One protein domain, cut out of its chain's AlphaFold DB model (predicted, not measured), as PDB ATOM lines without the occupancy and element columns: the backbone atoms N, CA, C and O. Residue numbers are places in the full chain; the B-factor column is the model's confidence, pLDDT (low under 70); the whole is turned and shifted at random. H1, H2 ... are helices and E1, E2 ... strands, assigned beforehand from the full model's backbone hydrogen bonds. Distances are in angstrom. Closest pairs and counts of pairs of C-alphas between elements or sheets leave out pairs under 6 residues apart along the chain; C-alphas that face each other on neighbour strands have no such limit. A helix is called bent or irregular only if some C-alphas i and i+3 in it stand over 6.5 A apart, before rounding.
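Overview. This is residues 100 to 167 and 184 to 211 of the 300 residues of the protein "Hypothetical protein" of Cyclophora tenuis (UniProt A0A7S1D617). One long straight helix, H5, makes the longest axis, and the shorter helices H1 to H4 lie over one side of it, with H3 and H4 packed on it toward its first residue. Beside the last turns of H5, near its residues 199 to 203, a very small two-stranded sheet of E1 and E2 brings the first and last printed residues together, with H1 also toward that end of H5. The printed part has 96 residues, with five named helices and two named strands in the order E1 H1 H2 H3 H4 H5 E2; the sheet, E1 - E2, is antiparallel, and the class is mostly helix. The whole is compact, with a radius of gyration of the C-alphas of 12.7 A and spans of 38 by 27 by 20 A.

Along the chain. The sheet is made of E1, residues 100 to 102, beginning at C-alpha 100 at (35.879, -44.811, 15.755), and E2, residues 208 to 210, ending at C-alpha 210 at (39.491, -42.928, 17.700). H5, residues 184 to 204, is 30.0 A long from C-alpha 184 at (33.715, -43.119, -9.765). H1, residues 106 to 120, is 18.5 A long and irregular: C-alphas 112 and 115 are 7.7 A apart. H2 is residues 126 to 133, 10.6 A; H3 is residues 139 to 148, 14.1 A; H4 is residues 152 to 164, 19.0 A.

Arrangement. E1 and E2 are antiparallel neighbours at 141 degrees, with N 101 and O 209 within hydrogen-bond range at 2.9 A, as are N 209 and O 101 at 2.9 A. The closest C-alphas of H5 and E2 are those of Leu 202 and Val 208, 5.6 A. H5 is the hub, touching three helices. It touches H3 at a steep tilt of 40 degrees, opposite ways, closest at the C-alphas of Val 147 and Arg 188, 5.9 A. With residues 190 to 194 alone it touches H4, about perpendicular at 83 degrees, closest at the C-alphas of Val 161 and Thr 191, 6.4 A. With residues 198 to 202 alone it only just touches H2, with 3 pairs of C-alphas within 8 A, the closest those of Leu 133 and Ala 199, 7.3 A. H3 and H4 touch, about perpendicular at 84 degrees, with the C-alphas of Leu 146 and Ser 154 closest, 4.8 A. H1 touches H2, about perpendicular at 77 degrees, closest at the C-alphas of Ser 114 and Ile 126, 6.0 A. H1 and H5 are near each other, with 9 pairs of C-alphas within 10 A; H1 is apart from H3 and H4. In H2, H3 and H5 every O i to N i+4 pair is within hydrogen-bond range; in H1 9 of 11 are, in H4 8 of 9.

Size, cuts and confidence. The two C-alphas farthest apart are those of His 108 and Lys 184, 38.2 A. Residues 168 to 183 are not printed, and C-alphas 167 and 184 are 14.3 A apart across this cut, which lies in the link from H4 to H5. Of the links that are printed whole, each is tight. The mean pLDDT of the printed part is 92.1, and residues 165 to 167 are under 70.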
ATOM      1  N   LEU A 100      36.501 -45.732  14.808       97.88
ATOM      2  CA  LEU A 100      35.879 -44.811  15.755       97.88
ATOM      3  C   LEU A 100      34.964 -45.573  16.712       97.88
ATOM      4  O   LEU A 100      34.316 -46.545  16.324       97.88
ATOM      5  N   ALA A 101      34.869 -45.068  17.935       97.75
ATOM      6  CA  ALA A 101      33.954 -45.534  18.964       97.75
ATOM      7  C   ALA A 101      33.264 -44.338  19.637       97.75
ATOM      8  O   ALA A 101      33.743 -43.203  19.554       97.75
ATOM      9  N   CYS A 102      32.130 -44.580  20.296       97.69
ATOM     10  CA  CYS A 102      31.488 -43.565  21.130       97.69
ATOM     11  C   CYS A 102      32.357 -43.276  22.358       97.69
ATOM     12  O   CYS A 102      32.904 -44.205  22.953       97.69
ATOM     13  N   SER A 103      32.458 -42.008  22.755       96.00
ATOM     14  CA  SER A 103      32.998 -41.658  24.071       96.00
ATOM     15  C   SER A 103      32.061 -42.115  25.196       96.00
ATOM     16  O   SER A 103      30.884 -42.406  24.961       96.00
ATOM     17  N   GLU A 104      32.570 -42.171  26.431       93.19
ATOM     18  CA  GLU A 104      31.768 -42.544  27.609       93.19
ATOM     19  C   GLU A 104      30.574 -41.589  27.811       93.19
ATOM     20  O   GLU A 104      29.464 -42.036  28.100       93.19
ATOM     21  N   ASP A 105      30.772 -40.299  27.527       94.69
ATOM     22  CA  ASP A 105      29.767 -39.238  27.670       94.69
ATOM     23  C   ASP A 105      29.007 -38.915  26.369       94.69
ATOM     24  O   ASP A 105      28.276 -37.922  26.292       94.69
ATOM     25  N   ALA A 106      29.145 -39.743  25.325       95.75
ATOM     26  CA  ALA A 106      28.625 -39.448  23.988       95.75
ATOM     27  C   ALA A 106      27.133 -39.085  23.983       95.75
ATOM     28  O   ALA A 106      26.728 -38.157  23.289       95.75
ATOM     29  N   TRP A 107      26.316 -39.781  24.778       95.38
ATOM     30  CA  TRP A 107      24.872 -39.541  24.845       95.38
ATOM     31  C   TRP A 107      24.521 -38.139  25.338       95.38
ATOM     32  O   TRP A 107      23.636 -37.501  24.774       95.38
ATOM     33  N   HIS A 108      25.245 -37.637  26.339       95.19
ATOM     34  CA  HIS A 108      25.028 -36.290  26.854       95.19
ATOM     35  C   HIS A 108      25.355 -35.232  25.790       95.19
ATOM     36  O   HIS A 108      24.577 -34.303  25.560       95.19
ATOM     37  N   PHE A 109      26.479 -35.409  25.094       96.25
ATOM     38  CA  PHE A 109      26.917 -34.484  24.050       96.25
ATOM     39  C   PHE A 109      26.061 -34.552  22.782       96.25
ATOM     40  O   PHE A 109      25.874 -33.538  22.111       96.25
ATOM     41  N   ILE A 110      25.504 -35.720  22.461       97.00
ATOM     42  CA  ILE A 110      24.596 -35.887  21.325       97.00
ATOM     43  C   ILE A 110      23.366 -34.988  21.475       97.00
ATOM     44  O   ILE A 110      23.036 -34.252  20.542       97.00
ATOM     45  N   ASP A 111      22.724 -35.003  22.642       95.81
ATOM     46  CA  ASP A 111      21.543 -34.175  22.889       95.81
ATOM     47  C   ASP A 111      21.902 -32.686  22.832       95.81
ATOM     48  O   ASP A 111      21.225 -31.905  22.153       95.81
ATOM     49  N   LEU A 112      23.018 -32.316  23.472       96.75
ATOM     50  CA  LEU A 112      23.516 -30.943  23.539       96.75
ATOM     51  C   LEU A 112      23.818 -30.347  22.154       96.75
ATOM     52  O   LEU A 112      23.498 -29.185  21.904       96.75
ATOM     53  N   HIS A 113      24.409 -31.133  21.250       96.62
ATOM     54  CA  HIS A 113      24.864 -30.655  19.940       96.62
ATOM     55  C   HIS A 113      23.956 -31.052  18.767       96.62
ATOM     56  O   HIS A 113      24.283 -30.776  17.613       96.62
ATOM     57  N   SER A 114      22.802 -31.666  19.035       96.75
ATOM     58  CA  SER A 114      21.861 -32.141  18.010       96.75
ATOM     59  C   SER A 114      21.425 -31.048  17.020       96.75
ATOM     60  O   SER A 114      21.456 -31.259  15.804       96.75
ATOM     61  N   LEU A 115      21.064 -29.861  17.523       96.06
ATOM     62  CA  LEU A 115      20.643 -28.730  16.692       96.06
ATOM     63  C   LEU A 115      21.800 -28.191  15.843       96.06
ATOM     64  O   LEU A 115      21.640 -28.027  14.636       96.06
ATOM     65  N   GLU A 116      22.959 -27.952  16.462       95.50
ATOM     66  CA  GLU A 116      24.170 -27.474  15.778       95.50
ATOM     67  C   GLU A 116      24.559 -28.433  14.644       95.50
ATOM     68  O   GLU A 116      24.778 -28.008  13.512       95.50
ATOM     69  N   PHE A 117      24.536 -29.743  14.910       96.06
ATOM     70  CA  PHE A 117      24.817 -30.765  13.905       96.06
ATOM     71  C   PHE A 117      23.876 -30.680  12.703       96.06
ATOM     72  O   PHE A 117      24.329 -30.699  11.560       96.06
ATOM     73  N   SER A 118      22.568 -30.554  12.950       95.75
ATOM     74  CA  SER A 118      21.558 -30.514  11.886       95.75
ATOM     75  C   SER A 118      21.705 -29.310  10.946       95.75
ATOM     76  O   SER A 118      21.293 -29.377   9.790       95.75
ATOM     77  N   GLN A 119      22.316 -28.223  11.425       94.50
ATOM     78  CA  GLN A 119      22.604 -27.035  10.620       94.50
ATOM     79  C   GLN A 119      23.835 -27.231   9.730       94.50
ATOM     80  O   GLN A 119      23.879 -26.687   8.628       94.50
ATOM     81  N   VAL A 120      24.817 -28.012  10.191       94.00
ATOM     82  CA  VAL A 120      26.071 -28.265   9.466       94.00
ATOM     83  C   VAL A 120      25.932 -29.423   8.471       94.00
ATOM     84  O   VAL A 120      26.459 -29.341   7.364       94.00
ATOM     85  N   PHE A 121      25.202 -30.482   8.832       94.12
ATOM     86  CA  PHE A 121      25.065 -31.705   8.028       94.12
ATOM     87  C   PHE A 121      23.608 -32.068   7.688       94.12
ATOM     88  O   PHE A 121      23.197 -33.208   7.917       94.12
ATOM     89  N   PRO A 122      22.786 -31.156   7.135       90.75
ATOM     90  CA  PRO A 122      21.435 -31.516   6.717       90.75
ATOM     91  C   PRO A 122      21.463 -32.521   5.545       90.75
ATOM     92  O   PRO A 122      22.315 -32.390   4.662       90.75
ATOM     93  N   PRO A 123      20.537 -33.501   5.483       92.88
ATOM     94  CA  PRO A 123      19.465 -33.821   6.434       92.88
ATOM     95  C   PRO A 123      19.849 -34.898   7.474       92.88
ATOM     96  O   PRO A 123      18.974 -35.502   8.096       92.88
ATOM     97  N   LEU A 124      21.138 -35.195   7.646       94.81
ATOM     98  CA  LEU A 124      21.604 -36.283   8.497       94.81
ATOM     99  C   LEU A 124      21.337 -35.971   9.979       94.81
ATOM    100  O   LEU A 124      21.648 -34.886  10.469       94.81
ATOM    101  N   SER A 125      20.794 -36.938  10.724       95.81
ATOM    102  CA  SER A 125      20.691 -36.821  12.181       95.81
ATOM    103  C   SER A 125      22.000 -37.234  12.852       95.81
ATOM    104  O   SER A 125      22.697 -38.143  12.391       95.81
ATOM    105  N   ILE A 126      22.312 -36.606  13.985       97.38
ATOM    106  CA  ILE A 126      23.538 -36.894  14.736       97.38
ATOM    107  C   ILE A 126      23.604 -38.360  15.196       97.38
ATOM    108  O   ILE A 126      24.644 -38.999  15.069       97.38
ATOM    109  N   HIS A 127      22.476 -38.944  15.619       97.06
ATOM    110  CA  HIS A 127      22.394 -40.358  16.000       97.06
ATOM    111  C   HIS A 127      22.720 -41.291  14.832       97.06
ATOM    112  O   HIS A 127      23.396 -42.304  15.016       97.06
ATOM    113  N   CYS A 128      22.250 -40.956  13.626       96.31
ATOM    114  CA  CYS A 128      22.546 -41.734  12.432       96.31
ATOM    115  C   CYS A 128      24.037 -41.655  12.088       96.31
ATOM    116  O   CYS A 128      24.669 -42.686  11.870       96.31
ATOM    117  N   ALA A 129      24.617 -40.451  12.125       97.00
ATOM    118  CA  ALA A 129      26.041 -40.251  11.880       97.00
ATOM    119  C   ALA A 129      26.913 -41.052  12.861       97.00
ATOM    120  O   ALA A 129      27.809 -41.777  12.427       97.00
ATOM    121  N   VAL A 130      26.609 -40.980  14.162       97.38
ATOM    122  CA  VAL A 130      27.311 -41.748  15.203       97.38
ATOM    123  C   VAL A 130      27.170 -43.249  14.948       97.38
ATOM    124  O   VAL A 130      28.179 -43.931  14.815       97.38
ATOM    125  N   SER A 131      25.945 -43.751  14.758       96.69
ATOM    126  CA  SER A 131      25.677 -45.177  14.496       96.69
ATOM    127  C   SER A 131      26.407 -45.726  13.264       96.69
ATOM    128  O   SER A 131      26.824 -46.883  13.253       96.69
ATOM    129  N   ILE A 132      26.582 -44.917  12.217       95.88
ATOM    130  CA  ILE A 132      27.326 -45.314  11.014       95.88
ATOM    131  C   ILE A 132      28.835 -45.340  11.283       95.88
ATOM    132  O   ILE A 132      29.519 -46.272  10.853       95.88
ATOM    133  N   LEU A 133      29.360 -44.332  11.982       97.19
ATOM    134  CA  LEU A 133      30.797 -44.163  12.189       97.19
ATOM    135  C   LEU A 133      31.372 -45.092  13.265       97.19
ATOM    136  O   LEU A 133      32.539 -45.462  13.164       97.19
ATOM    137  N   THR A 134      30.582 -45.514  14.254       97.12
ATOM    138  CA  THR A 134      31.063 -46.289  15.413       97.12
ATOM    139  C   THR A 134      30.782 -47.792  15.320       97.12
ATOM    140  O   THR A 134      30.538 -48.455  16.325       97.12
ATOM    141  N   ARG A 135      30.793 -48.362  14.108       95.12
ATOM    142  CA  ARG A 135      30.497 -49.792  13.866       95.12
ATOM    143  C   ARG A 135      31.679 -50.742  14.070       95.12
ATOM    144  O   ARG A 135      31.581 -51.913  13.712       95.12
ATOM    145  N   GLY A 136      32.809 -50.244  14.566       95.62
ATOM    146  CA  GLY A 136      34.030 -51.042  14.698       95.62
ATOM    147  C   GLY A 136      34.689 -51.401  13.359       95.62
ATOM    148  O   GLY A 136      35.451 -52.360  13.295       95.62
ATOM    149  N   ILE A 137      34.393 -50.662  12.280       96.88
ATOM    150  CA  ILE A 137      35.077 -50.809  10.984       96.88
ATOM    151  C   ILE A 137      35.966 -49.592  10.694       96.88
ATOM    152  O   ILE A 137      35.625 -48.480  11.106       96.88
ATOM    153  N   PRO A 138      37.078 -49.756   9.955       97.69
ATOM    154  CA  PRO A 138      37.920 -48.629   9.566       97.69
ATOM    155  C   PRO A 138      37.200 -47.638   8.641       97.69
ATOM    156  O   PRO A 138      36.460 -48.040   7.737       97.69
ATOM    157  N   LEU A 139      37.493 -46.341   8.779       96.94
ATOM    158  CA  LEU A 139      36.905 -45.276   7.948       96.94
ATOM    159  C   LEU A 139      37.068 -45.526   6.441       96.94
ATOM    160  O   LEU A 139      36.157 -45.273   5.657       96.94
ATOM    161  N   GLY A 140      38.218 -46.045   6.011       96.69
ATOM    162  CA  GLY A 140      38.485 -46.363   4.609       96.69
ATOM    163  C   GLY A 140      37.610 -47.491   4.066       96.69
ATOM    164  O   GLY A 140      37.220 -47.454   2.895       96.69
ATOM    165  N   GLU A 141      37.276 -48.470   4.907       96.56
ATOM    166  CA  GLU A 141      36.341 -49.536   4.555       96.56
ATOM    167  C   GLU A 141      34.915 -48.992   4.468       96.56
ATOM    168  O   GLU A 141      34.243 -49.226   3.463       96.56
ATOM    169  N   LEU A 142      34.488 -48.189   5.449       95.62
ATOM    170  CA  LEU A 142      33.193 -47.506   5.425       95.62
ATOM    171  C   LEU A 142      33.016 -46.676   4.144       95.62
ATOM    172  O   LEU A 142      32.027 -46.838   3.433       95.62
ATOM    173  N   ILE A 143      34.003 -45.843   3.796       95.38
ATOM    174  CA  ILE A 143      33.986 -45.049   2.556       95.38
ATOM    175  C   ILE A 143      33.842 -45.962   1.335       95.38
ATOM    176  O   ILE A 143      33.073 -45.666   0.424       95.38
ATOM    177  N   SER A 144      34.562 -47.086   1.310       94.88
ATOM    178  CA  SER A 144      34.501 -48.032   0.192       94.88
ATOM    179  C   SER A 144      33.113 -48.668   0.056       94.88
ATOM    180  O   SER A 144      32.611 -48.771  -1.063       94.88
ATOM    181  N   ARG A 145      32.456 -49.019   1.172       94.25
ATOM    182  CA  ARG A 145      31.075 -49.538   1.191       94.25
ATOM    183  C   ARG A 145      30.063 -48.502   0.696       94.25
ATOM    184  O   ARG A 145      29.251 -48.810  -0.175       94.25
ATOM    185  N   LEU A 146      30.176 -47.258   1.166       92.00
ATOM    186  CA  LEU A 146      29.305 -46.152   0.755       92.00
ATOM    187  C   LEU A 146      29.423 -45.837  -0.742       92.00
ATOM    188  O   LEU A 146      28.413 -45.626  -1.413       92.00
ATOM    189  N   VAL A 147      30.645 -45.839  -1.284       91.50
ATOM    190  CA  VAL A 147      30.893 -45.630  -2.722       91.50
ATOM    191  C   VAL A 147      30.342 -46.786  -3.553       91.50
ATOM    192  O   VAL A 147      29.807 -46.555  -4.639       91.50
ATOM    193  N   ALA A 148      30.460 -48.013  -3.046       92.06
ATOM    194  CA  ALA A 148      29.982 -49.214  -3.715       92.06
ATOM    195  C   ALA A 148      28.453 -49.376  -3.683       92.06
ATOM    196  O   ALA A 148      27.940 -50.225  -4.408       92.06
ATOM    197  N   GLY A 149      27.721 -48.583  -2.893       91.50
ATOM    198  CA  GLY A 149      26.276 -48.777  -2.761       91.50
ATOM    199  C   GLY A 149      25.900 -49.948  -1.851       91.50
ATOM    200  O   GLY A 149      24.828 -50.514  -2.018       91.50
ATOM    201  N   ILE A 150      26.808 -50.398  -0.976       87.50
ATOM    202  CA  ILE A 150      26.632 -51.633  -0.201       87.50
ATOM    203  C   ILE A 150      26.199 -51.282   1.225       87.50
ATOM    204  O   ILE A 150      26.947 -50.617   1.939       87.50
ATOM    205  N   GLY A 151      25.045 -51.809   1.647       87.38
ATOM    206  CA  GLY A 151      24.513 -51.673   3.008       87.38
ATOM    207  C   GLY A 151      23.500 -50.536   3.166       87.38
ATOM    208  O   GLY A 151      23.447 -49.620   2.348       87.38
ATOM    209  N   GLU A 152      22.714 -50.594   4.243       84.56
ATOM    210  CA  GLU A 152      21.663 -49.609   4.565       84.56
ATOM    211  C   GLU A 152      22.234 -48.188   4.738       84.56
ATOM    212  O   GLU A 152      21.582 -47.190   4.436       84.56
ATOM    213  N   GLU A 153      23.496 -48.080   5.168       83.88
ATOM    214  CA  GLU A 153      24.200 -46.796   5.309       83.88
ATOM    215  C   GLU A 153      24.333 -46.049   3.983       83.88
ATOM    216  O   GLU A 153      24.385 -44.817   3.971       83.88
ATOM    217  N   SER A 154      24.424 -46.780   2.868       84.12
ATOM    218  CA  SER A 154      24.578 -46.163   1.555       84.12
ATOM    219  C   SER A 154      23.314 -45.429   1.127       84.12
ATOM    220  O   SER A 154      23.418 -44.375   0.506       84.12
ATOM    221  N   ASP A 155      22.138 -45.908   1.528       85.56
ATOM    222  CA  ASP A 155      20.878 -45.241   1.208       85.56
ATOM    223  C   ASP A 155      20.750 -43.919   1.974       85.56
ATOM    224  O   ASP A 155      20.393 -42.890   1.396       85.56
ATOM    225  N   VAL A 156      21.123 -43.907   3.259       86.75
ATOM    226  CA  VAL A 156      21.012 -42.710   4.110       86.75
ATOM    227  C   VAL A 156      22.130 -41.701   3.832       86.75
ATOM    228  O   VAL A 156      21.874 -40.524   3.571       86.75
ATOM    229  N   LEU A 157      23.391 -42.140   3.867       84.62
ATOM    230  CA  LEU A 157      24.529 -41.236   3.699       84.62
ATOM    231  C   LEU A 157      24.796 -40.941   2.223       84.62
ATOM    232  O   LEU A 157      25.191 -39.832   1.880       84.62
ATOM    233  N   GLY A 158      24.574 -41.912   1.335       80.25
ATOM    234  CA  GLY A 158      24.798 -41.737  -0.098       80.25
ATOM    235  C   GLY A 158      23.813 -40.762  -0.734       80.25
ATOM    236  O   GLY A 158      24.234 -39.987  -1.590       80.25
ATOM    237  N   SER A 159      22.548 -40.733  -0.299       83.69
ATOM    238  CA  SER A 159      21.596 -39.690  -0.720       83.69
ATOM    239  C   SER A 159      22.039 -38.308  -0.230       83.69
ATOM    240  O   SER A 159      22.180 -37.391  -1.037       83.69
ATOM    241  N   THR A 160      22.397 -38.195   1.051       83.81
ATOM    242  CA  THR A 160      22.872 -36.942   1.661       83.81
ATOM    243  C   THR A 160      24.118 -36.376   0.964       83.81
ATOM    244  O   THR A 160      24.150 -35.202   0.600       83.81
ATOM    245  N   VAL A 161      25.137 -37.210   0.717       82.12
ATOM    246  CA  VAL A 161      26.385 -36.804   0.038       82.12
ATOM    247  C   VAL A 161      26.107 -36.282  -1.376       82.12
ATOM    248  O   VAL A 161      26.767 -35.348  -1.840       82.12
ATOM    249  N   MET A 162      25.143 -36.888  -2.074       76.62
ATOM    250  CA  MET A 162      24.759 -36.472  -3.424       76.62
ATOM    251  C   MET A 162      24.035 -35.125  -3.423       76.62
ATOM    252  O   MET A 162      24.238 -34.332  -4.341       76.62
ATOM    253  N   GLU A 163      23.234 -34.842  -2.398       79.56
ATOM    254  CA  GLU A 163      22.535 -33.563  -2.243       79.56
ATOM    255  C   GLU A 163      23.486 -32.430  -1.830       79.56
ATOM    256  O   GLU A 163      23.430 -31.335  -2.397       79.56
ATOM    257  N   SER A 164      24.416 -32.693  -0.905       71.44
ATOM    258  CA  SER A 164      25.361 -31.689  -0.398       71.44
ATOM    259  C   SER A 164      26.440 -31.304  -1.412       71.44
ATOM    260  O   SER A 164      26.975 -30.199  -1.368       71.44
ATOM    261  N   GLY A 165      26.775 -32.203  -2.344       63.75
ATOM    262  CA  GLY A 165      27.814 -31.993  -3.355       63.75
ATOM    263  C   GLY A 165      27.499 -30.919  -4.402       63.75
ATOM    264  O   GLY A 165      28.301 -30.724  -5.312       63.75
ATOM    265  N   GLY A 166      26.343 -30.246  -4.333       55.59
ATOM    266  CA  GLY A 166      25.990 -29.138  -5.230       55.59
ATOM    267  C   GLY A 166      25.816 -29.536  -6.699       55.59
ATOM    268  O   GLY A 166      25.458 -28.693  -7.524       55.59
ATOM    269  N   ALA A 167      25.995 -30.817  -7.031       49.75
ATOM    270  CA  ALA A 167      25.623 -31.400  -8.303       49.75
ATOM    271  C   ALA A 167      24.095 -31.487  -8.354       49.75
ATOM    272  O   ALA A 167      23.503 -32.565  -8.298       49.75
ATOM    273  N   LYS A 184      33.528 -42.301 -10.974       88.25
ATOM    274  CA  LYS A 184      33.715 -43.119  -9.765       88.25
ATOM    275  C   LYS A 184      34.762 -42.517  -8.830       88.25
ATOM    276  O   LYS A 184      34.549 -42.523  -7.618       88.25
ATOM    277  N   ASP A 185      35.859 -41.990  -9.372       91.06
ATOM    278  CA  ASP A 185      36.906 -41.347  -8.572       91.06
ATOM    279  C   ASP A 185      36.418 -40.033  -7.937       91.06
ATOM    280  O   ASP A 185      36.610 -39.811  -6.739       91.06
ATOM    281  N   GLU A 186      35.685 -39.208  -8.693       90.19
ATOM    282  CA  GLU A 186      35.037 -37.986  -8.191       90.19
ATOM    283  C   GLU A 186      34.087 -38.307  -7.025       90.19
ATOM    284  O   GLU A 186      34.205 -37.750  -5.930       90.19
ATOM    285  N   ARG A 187      33.193 -39.292  -7.218       88.56
ATOM    286  CA  ARG A 187      32.258 -39.750  -6.180       88.56
ATOM    287  C   ARG A 187      32.996 -40.231  -4.933       88.56
ATOM    288  O   ARG A 187      32.577 -39.923  -3.814       88.56
ATOM    289  N   ARG A 188      34.091 -40.979  -5.106       92.31
ATOM    290  CA  ARG A 188      34.913 -41.474  -3.998       92.31
ATOM    291  C   ARG A 188      35.534 -40.331  -3.205       92.31
ATOM    292  O   ARG A 188      35.449 -40.356  -1.981       92.31
ATOM    293  N   LYS A 189      36.105 -39.327  -3.874       93.56
ATOM    294  CA  LYS A 189      36.700 -38.148  -3.224       93.56
ATOM    295  C   LYS A 189      35.663 -37.335  -2.455       93.56
ATOM    296  O   LYS A 189      35.934 -36.938  -1.324       93.56
ATOM    297  N   THR A 190      34.479 -37.125  -3.029       92.44
ATOM    298  CA  THR A 190      33.386 -36.398  -2.361       92.44
ATOM    299  C   THR A 190      32.883 -37.153  -1.135       92.44
ATOM    300  O   THR A 190      32.781 -36.571  -0.058       92.44
ATOM    301  N   THR A 191      32.666 -38.465  -1.265       92.56
ATOM    302  CA  THR A 191      32.267 -39.325  -0.136       92.56
ATOM    303  C   THR A 191      33.333 -39.325   0.956       92.56
ATOM    304  O   THR A 191      33.014 -39.160   2.129       92.56
ATOM    305  N   GLU A 192      34.608 -39.454   0.579       94.56
ATOM    306  CA  GLU A 192      35.731 -39.401   1.514       94.56
ATOM    307  C   GLU A 192      35.746 -38.071   2.280       94.56
ATOM    308  O   GLU A 192      35.768 -38.081   3.508       94.56
ATOM    309  N   ARG A 193      35.674 -36.930   1.585       93.62
ATOM    310  CA  ARG A 193      35.642 -35.603   2.225       93.62
ATOM    311  C   ARG A 193      34.483 -35.464   3.208       93.62
ATOM    312  O   ARG A 193      34.703 -34.986   4.314       93.62
ATOM    313  N   TYR A 194      33.289 -35.912   2.824       94.31
ATOM    314  CA  TYR A 194      32.103 -35.821   3.671       94.31
ATOM    315  C   TYR A 194      32.216 -36.690   4.932       94.31
ATOM    316  O   TYR A 194      31.995 -36.206   6.037       94.31
ATOM    317  N   VAL A 195      32.642 -37.952   4.791       95.50
ATOM    318  CA  VAL A 195      32.839 -38.869   5.929       95.50
ATOM    319  C   VAL A 195      33.918 -38.351   6.881       95.50
ATOM    320  O   VAL A 195      33.727 -38.385   8.095       95.50
ATOM    321  N   PHE A 196      35.033 -37.835   6.356       95.81
ATOM    322  CA  PHE A 196      36.060 -37.221   7.199       95.81
ATOM    323  C   PHE A 196      35.544 -35.958   7.892       95.81
ATOM    324  O   PHE A 196      35.803 -35.801   9.078       95.81
ATOM    325  N   ALA A 197      34.791 -35.091   7.211       95.06
ATOM    326  CA  ALA A 197      34.210 -33.901   7.834       95.06
ATOM    327  C   ALA A 197      33.267 -34.261   8.996       95.06
ATOM    328  O   ALA A 197      33.370 -33.665  10.067       95.06
ATOM    329  N   LEU A 198      32.418 -35.281   8.821       96.50
ATOM    330  CA  LEU A 198      31.564 -35.810   9.889       96.50
ATOM    331  C   LEU A 198      32.380 -36.323  11.080       96.50
ATOM    332  O   LEU A 198      32.100 -35.964  12.221       96.50
ATOM    333  N   ALA A 199      33.396 -37.148  10.815       97.19
ATOM    334  CA  ALA A 199      34.247 -37.715  11.856       97.19
ATOM    335  C   ALA A 199      35.001 -36.625  12.634       97.19
ATOM    336  O   ALA A 199      35.009 -36.648  13.861       97.19
ATOM    337  N   VAL A 200      35.577 -35.646  11.928       96.00
ATOM    338  CA  VAL A 200      36.268 -34.493  12.522       96.00
ATOM    339  C   VAL A 200      35.310 -33.693  13.398       96.00
ATOM    340  O   VAL A 200      35.645 -33.388  14.539       96.00
ATOM    341  N   TRP A 201      34.106 -33.391  12.906       96.75
ATOM    342  CA  TRP A 201      33.126 -32.633  13.678       96.75
ATOM    343  C   TRP A 201      32.722 -33.377  14.954       96.75
ATOM    344  O   TRP A 201      32.798 -32.811  16.042       96.75
ATOM    345  N   LEU A 202      32.376 -34.665  14.860       97.44
ATOM    346  CA  LEU A 202      31.972 -35.458  16.028       97.44
ATOM    347  C   LEU A 202      33.114 -35.619  17.040       97.44
ATOM    348  O   LEU A 202      32.874 -35.596  18.246       97.44
ATOM    349  N   GLN A 203      34.355 -35.743  16.562       96.44
ATOM    350  CA  GLN A 203      35.543 -35.811  17.411       96.44
ATOM    351  C   GLN A 203      35.815 -34.468  18.106       96.44
ATOM    352  O   GLN A 203      36.170 -34.446  19.281       96.44
ATOM    353  N   SER A 204      35.576 -33.347  17.416       94.81
ATOM    354  CA  SER A 204      35.702 -31.996  17.980       94.81
ATOM    355  C   SER A 204      34.736 -31.735  19.138       94.81
ATOM    356  O   SER A 204      35.052 -30.975  20.047       94.81
ATOM    357  N   LYS A 205      33.573 -32.399  19.121       96.06
ATOM    358  CA  LYS A 205      32.548 -32.348  20.174       96.06
ATOM    359  C   LYS A 205      32.690 -33.467  21.204       96.06
ATOM    360  O   LYS A 205      31.792 -33.659  22.012       96.06
ATOM    361  N   GLN A 206      33.782 -34.236  21.145       94.50
ATOM    362  CA  GLN A 206      34.050 -35.369  22.035       94.50
ATOM    363  C   GLN A 206      32.935 -36.431  22.042       94.50
ATOM    364  O   GLN A 206      32.804 -37.185  23.001       94.50
ATOM    365  N   ILE A 207      32.138 -36.530  20.972       97.12
ATOM    366  CA  ILE A 207      31.073 -37.540  20.837       97.12
ATOM    367  C   ILE A 207      31.667 -38.876  20.395       97.12
ATOM    368  O   ILE A 207      31.270 -39.940  20.870       97.12
ATOM    369  N   VAL A 208      32.636 -38.820  19.480       97.81
ATOM    370  CA  VAL A 208      33.381 -39.995  19.024       97.81
ATOM    371  C   VAL A 208      34.861 -39.825  19.313       97.81
ATOM    372  O   VAL A 208      35.410 -38.726  19.276       97.81
ATOM    373  N   VAL A 209      35.517 -40.948  19.557       96.69
ATOM    374  CA  VAL A 209      36.953 -41.041  19.796       96.69
ATOM    375  C   VAL A 209      37.537 -42.105  18.883       96.69
ATOM    376  O   VAL A 209      36.874 -43.080  18.531       96.69
ATOM    377  N   ALA A 210      38.782 -41.908  18.458       96.81
ATOM    378  CA  ALA A 210      39.491 -42.928  17.700       96.81
ATOM    379  C   ALA A 210      39.988 -44.014  18.650       96.81
ATOM    380  O   ALA A 210      40.694 -43.706  19.616       96.81
ATOM    381  N   GLU A 211      39.663 -45.266  18.342       96.94
ATOM    382  CA  GLU A 211      40.282 -46.407  19.002       96.94
ATOM    383  C   GLU A 211      41.788 -46.401  18.736       96.94
ATOM    384  O   GLU A 211      42.258 -46.049  17.647       96.94
TER     385      GLU A 211